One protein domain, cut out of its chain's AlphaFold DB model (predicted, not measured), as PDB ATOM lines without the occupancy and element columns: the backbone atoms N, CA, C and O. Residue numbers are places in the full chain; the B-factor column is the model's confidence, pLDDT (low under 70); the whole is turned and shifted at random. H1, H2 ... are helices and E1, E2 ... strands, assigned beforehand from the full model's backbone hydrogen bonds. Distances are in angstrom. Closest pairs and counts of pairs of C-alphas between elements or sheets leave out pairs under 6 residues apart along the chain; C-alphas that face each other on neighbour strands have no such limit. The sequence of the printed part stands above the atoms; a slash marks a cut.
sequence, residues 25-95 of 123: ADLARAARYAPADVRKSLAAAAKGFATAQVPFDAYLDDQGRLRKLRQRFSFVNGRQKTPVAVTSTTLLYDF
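This is residues 25 to 95 of the 123 residues of an uncharacterized protein of Streptomyces sp. S816 (UniProt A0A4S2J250). A helical hairpin, H1 and H2, sits near one end of a long, narrow three-stranded sheet, roughly as an L. The 71 printed residues hold, in order, H1, H2, E1, E2 and E3, a mixed class; E1, E2 and E3 form a meander, each strand the antiparallel neighbour of the one before. The whole is loose, radius of gyration of the C-alphas 14.2 A, spanning 43 by 28 by 18 A.

H1, residues 27 to 33, and H2, residues 36 to 48, touch, opposite ways at a shallow tilt of 19 degrees; their closest C-alphas, Ala 31 and Arg 39, are 4.8 A apart. O i to N i+4 pairs are within hydrogen-bond range throughout H1 and in 6 of 9 in H2. E1, residues 53 to 60, and E2, residues 66 to 75, form a hairpin with N 57 and O 70 at 2.9 A. E2 and E3, residues 84 to 91, form another, with N 86 and O 73 at 2.8 A. H2 only grazes this sheet, with residues 45 to 48.

H1 begins at C-alpha 27 (-26.545, -34.978, 4.023). E2 is 25.7 A long. E3 ends at C-alpha 91 (-44.010, -27.214, -4.691).

The printed part has no cut. Residues 77 to 81 have pLDDT under 70.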
ATOM      1  N   ALA A  25     -33.297 -37.840   4.641       91.50
ATOM      2  CA  ALA A  25     -32.200 -37.535   3.738       91.50
ATOM      3  C   ALA A  25     -30.895 -37.413   4.532       91.50
ATOM      4  O   ALA A  25     -30.807 -36.609   5.459       91.50
ATOM      5  N   ASP A  26     -29.886 -38.194   4.151       93.56
ATOM      6  CA  ASP A  26     -28.553 -38.163   4.753       93.56
ATOM      7  C   ASP A  26     -27.657 -37.176   3.994       93.56
ATOM      8  O   ASP A  26     -27.239 -37.438   2.861       93.56
ATOM      9  N   LEU A  27     -27.355 -36.040   4.624       91.69
ATOM     10  CA  LEU A  27     -26.545 -34.978   4.023       91.69
ATOM     11  C   LEU A  27     -25.084 -35.395   3.806       91.69
ATOM     12  O   LEU A  27     -24.466 -34.981   2.821       91.69
ATOM     13  N   ALA A  28     -24.531 -36.241   4.677       91.81
ATOM     14  CA  ALA A  28     -23.160 -36.723   4.540       91.81
ATOM     15  C   ALA A  28     -23.049 -37.702   3.366       91.81
ATOM     16  O   ALA A  28     -22.109 -37.618   2.569       91.81
ATOM     17  N   ARG A  29     -24.033 -38.595   3.216       94.31
ATOM     18  CA  ARG A  29     -24.140 -39.464   2.040       94.31
ATOM     19  C   ARG A  29     -24.358 -38.636   0.775       94.31
ATOM     20  O   ARG A  29     -23.663 -38.876  -0.206       94.31
ATOM     21  N   ALA A  30     -25.251 -37.646   0.801       93.50
ATOM     22  CA  ALA A  30     -25.510 -36.774  -0.343       93.50
ATOM     23  C   ALA A  30     -24.238 -36.047  -0.809       93.50
ATOM     24  O   ALA A  30     -23.935 -36.055  -1.998       93.50
ATOM     25  N   ALA A  31     -23.440 -35.505   0.118       94.25
ATOM     26  CA  ALA A  31     -22.174 -34.850  -0.211       94.25
ATOM     27  C   ALA A  31     -21.210 -35.777  -0.978       94.25
ATOM     28  O   ALA A  31     -20.570 -35.342  -1.934       94.25
ATOM     29  N   ARG A  32     -21.127 -37.062  -0.608       94.44
ATOM     30  CA  ARG A  32     -20.236 -38.033  -1.276       94.44
ATOM     31  C   ARG A  32     -20.579 -38.236  -2.752       94.44
ATOM     32  O   ARG A  32     -19.669 -38.414  -3.553       94.44
ATOM     33  N   TYR A  33     -21.864 -38.185  -3.101       95.19
ATOM     34  CA  TYR A  33     -22.345 -38.380  -4.473       95.19
ATOM     35  C   TYR A  33     -22.588 -37.066  -5.230       95.19
ATOM     36  O   TYR A  33     -22.911 -37.095  -6.414       95.19
ATOM     37  N   ALA A  34     -22.437 -35.916  -4.573       93.94
ATOM     38  CA  ALA A  34     -22.692 -34.620  -5.183       93.94
ATOM     39  C   ALA A  34     -21.590 -34.212  -6.182       93.94
ATOM     40  O   ALA A  34     -20.412 -34.538  -5.961       93.94
ATOM     41  N   PRO A  35     -21.934 -33.440  -7.231       94.69
ATOM     42  CA  PRO A  35     -20.959 -32.760  -8.079       94.69
ATOM     43  C   PRO A  35     -20.102 -31.755  -7.284       94.69
ATOM     44  O   PRO A  35     -20.405 -31.406  -6.140       94.69
ATOM     45  N   ALA A  36     -18.966 -31.347  -7.859       93.00
ATOM     46  CA  ALA A  36     -17.914 -30.633  -7.129       93.00
ATOM     47  C   ALA A  36     -18.346 -29.258  -6.582       93.00
ATOM     48  O   ALA A  36     -17.900 -28.868  -5.501       93.00
ATOM     49  N   ASP A  37     -19.216 -28.563  -7.308       92.50
ATOM     50  CA  ASP A  37     -19.788 -27.254  -6.978       92.50
ATOM     51  C   ASP A  37     -20.695 -27.291  -5.736       92.50
ATOM     52  O   ASP A  37     -20.638 -26.386  -4.904       92.50
ATOM     53  N   VAL A  38     -21.472 -28.361  -5.547       93.75
ATOM     54  CA  VAL A  38     -22.434 -28.478  -4.430       93.75
ATOM     55  C   VAL A  38     -21.886 -29.294  -3.249       93.75
ATOM     56  O   VAL A  38     -22.318 -29.123  -2.103       93.75
ATOM     57  N   ARG A  39     -20.898 -30.166  -3.480       93.69
ATOM     58  CA  ARG A  39     -20.346 -31.089  -2.469       93.69
ATOM     59  C   ARG A  39     -19.931 -30.413  -1.163       93.69
ATOM     60  O   ARG A  39     -20.263 -30.915  -0.089       93.69
ATOM     61  N   LYS A  40     -19.190 -29.300  -1.241       92.00
ATOM     62  CA  LYS A  40     -18.685 -28.597  -0.045       92.00
ATOM     63  C   LYS A  40     -19.833 -28.046   0.802       92.00
ATOM     64  O   LYS A  40     -19.802 -28.197   2.021       92.00
ATOM     65  N   SER A  41     -20.861 -27.496   0.162       90.81
ATOM     66  CA  SER A  41     -22.048 -26.961   0.834       90.81
ATOM     67  C   SER A  41     -22.826 -28.052   1.569       90.81
ATOM     68  O   SER A  41     -23.184 -27.870   2.730       90.81
ATOM     69  N   LEU A  42     -23.017 -29.226   0.954       91.44
ATOM     70  CA  LEU A  42     -23.672 -30.366   1.612       91.44
ATOM     71  C   LEU A  42     -22.854 -30.915   2.789       91.44
ATOM     72  O   LEU A  42     -23.412 -31.220   3.841       91.44
ATOM     73  N   ALA A  43     -21.529 -31.003   2.638       90.25
ATOM     74  CA  ALA A  43     -20.647 -31.436   3.719       90.25
ATOM     75  C   ALA A  43     -20.646 -30.447   4.898       90.25
ATOM     76  O   ALA A  43     -20.601 -30.871   6.053       90.25
ATOM     77  N   ALA A  44     -20.716 -29.140   4.623       88.69
ATOM     78  CA  ALA A  44     -20.866 -28.114   5.651       88.69
ATOM     79  C   ALA A  44     -22.236 -28.204   6.339       88.69
ATOM     80  O   ALA A  44     -22.296 -28.193   7.566       88.69
ATOM     81  N   ALA A  45     -23.321 -28.385   5.580       85.81
ATOM     82  CA  ALA A  45     -24.667 -28.551   6.131       85.81
ATOM     83  C   ALA A  45     -24.773 -29.773   7.060       85.81
ATOM     84  O   ALA A  45     -25.363 -29.676   8.133       85.81
ATOM     85  N   ALA A  46     -24.123 -30.890   6.710       86.50
ATOM     86  CA  ALA A  46     -24.060 -32.078   7.564       86.50
ATOM     87  C   ALA A  46     -23.399 -31.819   8.934       86.50
ATOM     88  O   ALA A  46     -23.654 -32.566   9.876       86.50
ATOM     89  N   LYS A  47     -22.557 -30.780   9.045       81.44
ATOM     90  CA  LYS A  47     -21.921 -30.347  10.301       81.44
ATOM     91  C   LYS A  47     -22.683 -29.218  11.001       81.44
ATOM     92  O   LYS A  47     -22.672 -29.156  12.222       81.44
ATOM     93  N   GLY A  48     -23.277 -28.302  10.233       74.06
ATOM     94  CA  GLY A  48     -23.923 -27.090  10.749       74.06
ATOM     95  C   GLY A  48     -25.370 -27.289  11.202       74.06
ATOM     96  O   GLY A  48     -25.908 -26.464  11.942       74.06
ATOM     97  N   PHE A  49     -26.022 -28.368  10.767       77.25
ATOM     98  CA  PHE A  49     -27.357 -28.719  11.239       77.25
ATOM     99  C   PHE A  49     -27.278 -29.490  12.554       77.25
ATOM    100  O   PHE A  49     -26.334 -30.236  12.797       77.25
ATOM    101  N   ALA A  50     -28.320 -29.370  13.376       73.56
ATOM    102  CA  ALA A  50     -28.432 -30.148  14.609       73.56
ATOM    103  C   ALA A  50     -28.489 -31.665  14.336       73.56
ATOM    104  O   ALA A  50     -28.166 -32.469  15.205       73.56
ATOM    105  N   THR A  51     -28.901 -32.061  13.125       78.56
ATOM    106  CA  THR A  51     -28.850 -33.443  12.643       78.56
ATOM    107  C   THR A  51     -28.494 -33.495  11.159       78.56
ATOM    108  O   THR A  51     -29.037 -32.744  10.348       78.56
ATOM    109  N   ALA A  52     -27.619 -34.433  10.788       83.00
ATOM    110  CA  ALA A  52     -27.273 -34.721   9.393       83.00
ATOM    111  C   ALA A  52     -28.362 -35.519   8.647       83.00
ATOM    112  O   ALA A  52     -28.315 -35.640   7.424       83.00
ATOM    113  N   GLN A  53     -29.327 -36.080   9.383       90.06
ATOM    114  CA  GLN A  53     -30.462 -36.834   8.858       90.06
ATOM    115  C   GLN A  53     -31.695 -35.935   8.881       90.06
ATOM    116  O   GLN A  53     -32.266 -35.712   9.949       90.06
ATOM    117  N   VAL A  54     -32.105 -35.427   7.720       91.44
ATOM    118  CA  VAL A  54     -33.221 -34.480   7.582       91.44
ATOM    119  C   VAL A  54     -34.520 -35.243   7.311       91.44
ATOM    120  O   VAL A  54     -34.650 -35.826   6.231       91.44
ATOM    121  N   PRO A  55     -35.498 -35.256   8.239       91.75
ATOM    122  CA  PRO A  55     -36.808 -35.836   7.978       91.75
ATOM    123  C   PRO A  55     -37.553 -35.077   6.881       91.75
ATOM    124  O   PRO A  55     -37.561 -33.838   6.863       91.75
ATOM    125  N   PHE A  56     -38.228 -35.814   6.001       91.88
ATOM    126  CA  PHE A  56     -39.062 -35.220   4.968       91.88
ATOM    127  C   PHE A  56     -40.321 -36.032   4.660       91.88
ATOM    128  O   PHE A  56     -40.361 -37.249   4.823       91.88
ATOM    129  N   ASP A  57     -41.325 -35.319   4.157       92.38
ATOM    130  CA  ASP A  57     -42.522 -35.881   3.541       92.38
ATOM    131  C   ASP A  57     -42.469 -35.570   2.036       92.38
ATOM    132  O   ASP A  57     -42.294 -34.407   1.651       92.38
ATOM    133  N   ALA A  58     -42.619 -36.589   1.188       91.75
ATOM    134  CA  ALA A  58     -42.712 -36.446  -0.263       91.75
ATOM    135  C   ALA A  58     -44.110 -36.844  -0.736       91.75
ATOM    136  O   ALA A  58     -44.641 -37.873  -0.326       91.75
ATOM    137  N   TYR A  59     -44.691 -36.024  -1.604       90.56
ATOM    138  CA  TYR A  59     -46.023 -36.237  -2.159       90.56
ATOM    139  C   TYR A  59     -45.888 -36.368  -3.668       90.56
ATOM    140  O   TYR A  59     -45.384 -35.449  -4.321       90.56
ATOM    141  N   LEU A  60     -46.313 -37.509  -4.201       92.56
ATOM    142  CA  LEU A  60     -46.247 -37.826  -5.623       92.56
ATOM    143  C   LEU A  60     -47.643 -37.710  -6.250       92.56
ATOM    144  O   LEU A  60     -48.641 -37.869  -5.548       92.56
ATOM    145  N   ASP A  61     -47.712 -37.403  -7.545       88.56
ATOM    146  CA  ASP A  61     -48.939 -37.573  -8.334       88.56
ATOM    147  C   ASP A  61     -49.114 -39.031  -8.798       88.56
ATOM    148  O   ASP A  61     -48.241 -39.875  -8.582       88.56
ATOM    149  N   ASP A  62     -50.222 -39.318  -9.485       91.31
ATOM    150  CA  ASP A  62     -50.538 -40.657 -10.011       91.31
ATOM    151  C   ASP A  62     -49.519 -41.165 -11.050       91.31
ATOM    152  O   ASP A  62     -49.469 -42.354 -11.358       91.31
ATOM    153  N   GLN A  63     -48.680 -40.275 -11.585       93.31
ATOM    154  CA  GLN A  63     -47.596 -40.603 -12.514       93.31
ATOM    155  C   GLN A  63     -46.248 -40.774 -11.790       93.31
ATOM    156  O   GLN A  63     -45.216 -40.933 -12.442       93.31
ATOM    157  N   GLY A  64     -46.227 -40.707 -10.455       91.50
ATOM    158  CA  GLY A  64     -45.021 -40.816  -9.636       91.50
ATOM    159  C   GLY A  64     -44.162 -39.548  -9.591       91.50
ATOM    160  O   GLY A  64     -43.047 -39.584  -9.070       91.50
ATOM    161  N   ARG A  65     -44.636 -38.411 -10.116       93.94
ATOM    162  CA  ARG A  65     -43.874 -37.152 -10.115       93.94
ATOM    163  C   ARG A  65     -44.024 -36.432  -8.784       93.94
ATOM    164  O   ARG A  65     -45.129 -36.278  -8.271       93.94
ATOM    165  N   LEU A  66     -42.919 -35.905  -8.264       93.25
ATOM    166  CA  LEU A  66     -42.908 -35.138  -7.018       93.25
ATOM    167  C   LEU A  66     -43.714 -33.843  -7.163       93.25
ATOM    168  O   LEU A  66     -43.352 -32.988  -7.955       93.25
ATOM    169  N   ARG A  67     -44.785 -33.672  -6.388       94.38
ATOM    170  CA  ARG A  67     -45.611 -32.447  -6.363       94.38
ATOM    171  C   ARG A  67     -45.310 -31.545  -5.187       94.38
ATOM    172  O   ARG A  67     -45.396 -30.323  -5.296       94.38
ATOM    173  N   LYS A  68     -44.948 -32.149  -4.059       94.56
ATOM    174  CA  LYS A  68     -44.576 -31.426  -2.851       94.56
ATOM    175  C   LYS A  68     -43.483 -32.168  -2.111       94.56
ATOM    176  O   LYS A  68     -43.541 -33.387  -1.958       94.56
ATOM    177  N   LEU A  69     -42.539 -31.402  -1.590       94.75
ATOM    178  CA  LEU A  69     -41.539 -31.856  -0.641       94.75
ATOM    179  C   LEU A  69     -41.620 -30.967   0.594       94.75
ATOM    180  O   LEU A  69     -41.600 -29.742   0.477       94.75
ATOM    181  N   ARG A  70     -41.713 -31.573   1.775       94.19
ATOM    182  CA  ARG A  70     -41.638 -30.850   3.046       94.19
ATOM    183  C   ARG A  70     -40.490 -31.399   3.869       94.19
ATOM    184  O   ARG A  70     -40.531 -32.561   4.253       94.19
ATOM    185  N   GLN A  71     -39.506 -30.565   4.166       92.44
ATOM    186  CA  GLN A  71     -38.330 -30.920   4.958       92.44
ATOM    187  C   GLN A  71     -38.378 -30.206   6.302       92.44
ATOM    188  O   GLN A  71     -38.788 -29.047   6.382       92.44
ATOM    189  N   ARG A  72     -37.933 -30.892   7.352       90.25
ATOM    190  CA  ARG A  72     -37.826 -30.325   8.697       90.25
ATOM    191  C   ARG A  72     -36.389 -30.461   9.161       90.25
ATOM    192  O   ARG A  72     -35.867 -31.568   9.194       90.25
ATOM    193  N   PHE A  73     -35.750 -29.363   9.514       88.00
ATOM    194  CA  PHE A  73     -34.397 -29.386  10.063       88.00
ATOM    195  C   PHE A  73     -34.228 -28.236  11.042       88.00
ATOM    196  O   PHE A  73     -35.029 -27.304  11.069       88.00
ATOM    197  N   SER A  74     -33.191 -28.305  11.861       83.38
ATOM    198  CA  SER A  74     -32.778 -27.185  12.690       83.38
ATOM    199  C   SER A  74     -31.292 -26.941  12.523       83.38
ATOM    200  O   SER A  74     -30.518 -27.865  12.262       83.38
ATOM    201  N   PHE A  75     -30.898 -25.682  12.646       78.44
ATOM    202  CA  PHE A  75     -29.502 -25.275  12.574       78.44
ATOM    203  C   PHE A  75     -29.193 -24.293  13.697       78.44
ATOM    204  O   PHE A  75     -30.082 -23.598  14.196       78.44
ATOM    205  N   VAL A  76     -27.932 -24.263  14.114       71.81
ATOM    206  CA  VAL A  76     -27.439 -23.300  15.100       71.81
ATOM    207  C   VAL A  76     -26.810 -22.154  14.320       71.81
ATOM    208  O   VAL A  76     -25.870 -22.362  13.556       71.81
ATOM    209  N   ASN A  77     -27.348 -20.947  14.467       66.94
ATOM    210  CA  ASN A  77     -26.699 -19.754  13.937       66.94
ATOM    211  C   ASN A  77     -25.639 -19.314  14.956       66.94
ATOM    212  O   ASN A  77     -25.955 -19.253  16.138       66.94
ATOM    213  N   GLY A  78     -24.415 -18.979  14.538       61.75
ATOM    214  CA  GLY A  78     -23.295 -18.654  15.443       61.75
ATOM    215  C   GLY A  78     -23.570 -17.536  16.465       61.75
ATOM    216  O   GLY A  78     -22.830 -17.394  17.430       61.75
ATOM    217  N   ARG A  79     -24.661 -16.779  16.294       63.53
ATOM    218  CA  ARG A  79     -25.150 -15.740  17.218       63.53
ATOM    219  C   ARG A  79     -26.087 -16.241  18.326       63.53
ATOM    220  O   ARG A  79     -26.314 -15.520  19.290       63.53
ATOM    221  N   GLN A  80     -26.677 -17.429  18.197       62.72
ATOM    222  CA  GLN A  80     -27.680 -17.951  19.131       62.72
ATOM    223  C   GLN A  80     -27.341 -19.386  19.538       62.72
ATOM    224  O   GLN A  80     -27.130 -20.249  18.695       62.72
ATOM    225  N   LYS A  81     -27.338 -19.663  20.848       67.56
ATOM    226  CA  LYS A  81     -27.100 -21.018  21.382       67.56
ATOM    227  C   LYS A  81     -28.265 -21.980  21.104       67.56
ATOM    228  O   LYS A  81     -28.074 -23.191  21.120       67.56
ATOM    229  N   THR A  82     -29.462 -21.450  20.857       76.44
ATOM    230  CA  THR A  82     -30.677 -22.235  20.614       76.44
ATOM    231  C   THR A  82     -30.809 -22.579  19.128       76.44
ATOM    232  O   THR A  82     -30.768 -21.667  18.300       76.44
ATOM    233  N   PRO A  83     -31.006 -23.860  18.759       80.44
ATOM    234  CA  PRO A  83     -31.274 -24.238  17.376       80.44
ATOM    235  C   PRO A  83     -32.558 -23.587  16.848       80.44
ATOM    236  O   PRO A  83     -33.606 -23.650  17.493       80.44
ATOM    237  N   VAL A  84     -32.500 -23.022  15.643       86.00
ATOM    238  CA  VAL A  84     -33.676 -22.499  14.939       86.00
ATOM    239  C   VAL A  84     -34.326 -23.639  14.167       86.00
ATOM    240  O   VAL A  84     -33.680 -24.265  13.327       86.00
ATOM    241  N   ALA A  85     -35.600 -23.916  14.443       89.31
ATOM    242  CA  ALA A  85     -36.375 -24.907  13.702       89.31
ATOM    243  C   ALA A  85     -36.883 -24.328  12.374       89.31
ATOM    244  O   ALA A  85     -37.490 -23.258  12.338       89.31
ATOM    245  N   VAL A  86     -36.677 -25.066  11.285       90.00
ATOM    246  CA  VAL A  86     -37.069 -24.689   9.925       90.00
ATOM    247  C   VAL A  86     -37.971 -25.764   9.333       90.00
ATOM    248  O   VAL A  86     -37.668 -26.959   9.381       90.00
ATOM    249  N   THR A  87     -39.074 -25.331   8.723       92.19
ATOM    250  CA  THR A  87     -39.875 -26.164   7.819       92.19
ATOM    251  C   THR A  87     -39.779 -25.584   6.416       92.19
ATOM    252  O   THR A  87     -40.355 -24.536   6.139       92.19
ATOM    253  N   SER A  88     -39.060 -26.271   5.530       91.56
ATOM    254  CA  SER A  88     -38.981 -25.909   4.114       91.56
ATOM    255  C   SER A  88     -40.059 -26.658   3.339       91.56
ATOM    256  O   SER A  88     -40.217 -27.869   3.516       91.56
ATOM    257  N   THR A  89     -40.824 -25.950   2.508       95.12
ATOM    258  CA  THR A  89     -41.829 -26.548   1.619       95.12
ATOM    259  C   THR A  89     -41.551 -26.134   0.185       95.12
ATOM    260  O   THR A  89     -41.576 -24.948  -0.129       95.12
ATOM    261  N   THR A  90     -41.367 -27.124  -0.681       95.50
ATOM    262  CA  THR A  90     -41.198 -26.936  -2.122       95.50
ATOM    263  C   THR A  90     -42.399 -27.523  -2.841       95.50
ATOM    264  O   THR A  90     -42.803 -28.653  -2.554       95.50
ATOM    265  N   LEU A  91     -42.958 -26.766  -3.783       95.19
ATOM    266  CA  LEU A  91     -44.010 -27.214  -4.691       95.19
ATOM    267  C   LEU A  91     -43.447 -27.275  -6.104       95.19
ATOM    268  O   LEU A  91     -42.746 -26.358  -6.526       95.19
ATOM    269  N   LEU A  92     -43.762 -28.350  -6.819       94.19
ATOM    270  CA  LEU A  92     -43.376 -28.526  -8.213       94.19
ATOM    271  C   LEU A  92     -44.631 -28.789  -9.044       94.19
ATOM    272  O   LEU A  92     -45.471 -29.616  -8.680       94.19
ATOM    273  N   TYR A  93     -44.760 -28.063 -10.147       93.56
ATOM    274  CA  TYR A  93     -45.933 -28.050 -11.018       93.56
ATOM    275  C   TYR A  93     -45.527 -27.646 -12.445       93.56
ATOM    276  O   TYR A  93     -44.346 -27.417 -12.699       93.56
ATOM    277  N   ASP A  94     -46.491 -27.648 -13.373       94.19
ATOM    278  CA  ASP A  94     -46.303 -27.315 -14.797       94.19
ATOM    279  C   ASP A  94     -45.136 -28.062 -15.468       94.19
ATOM    280  O   ASP A  94     -44.380 -27.533 -16.278       94.19
ATOM    281  N   PHE A  95     -44.987 -29.344 -15.126       93.88
ATOM    282  CA  PHE A  95     -43.934 -30.200 -15.666       93.88
ATOM    283  C   PHE A  95     -43.991 -30.270 -17.193       93.88
ATOM    284  O   PHE A  95     -44.991 -30.710 -17.758       93.88
TER     285      PHE A  95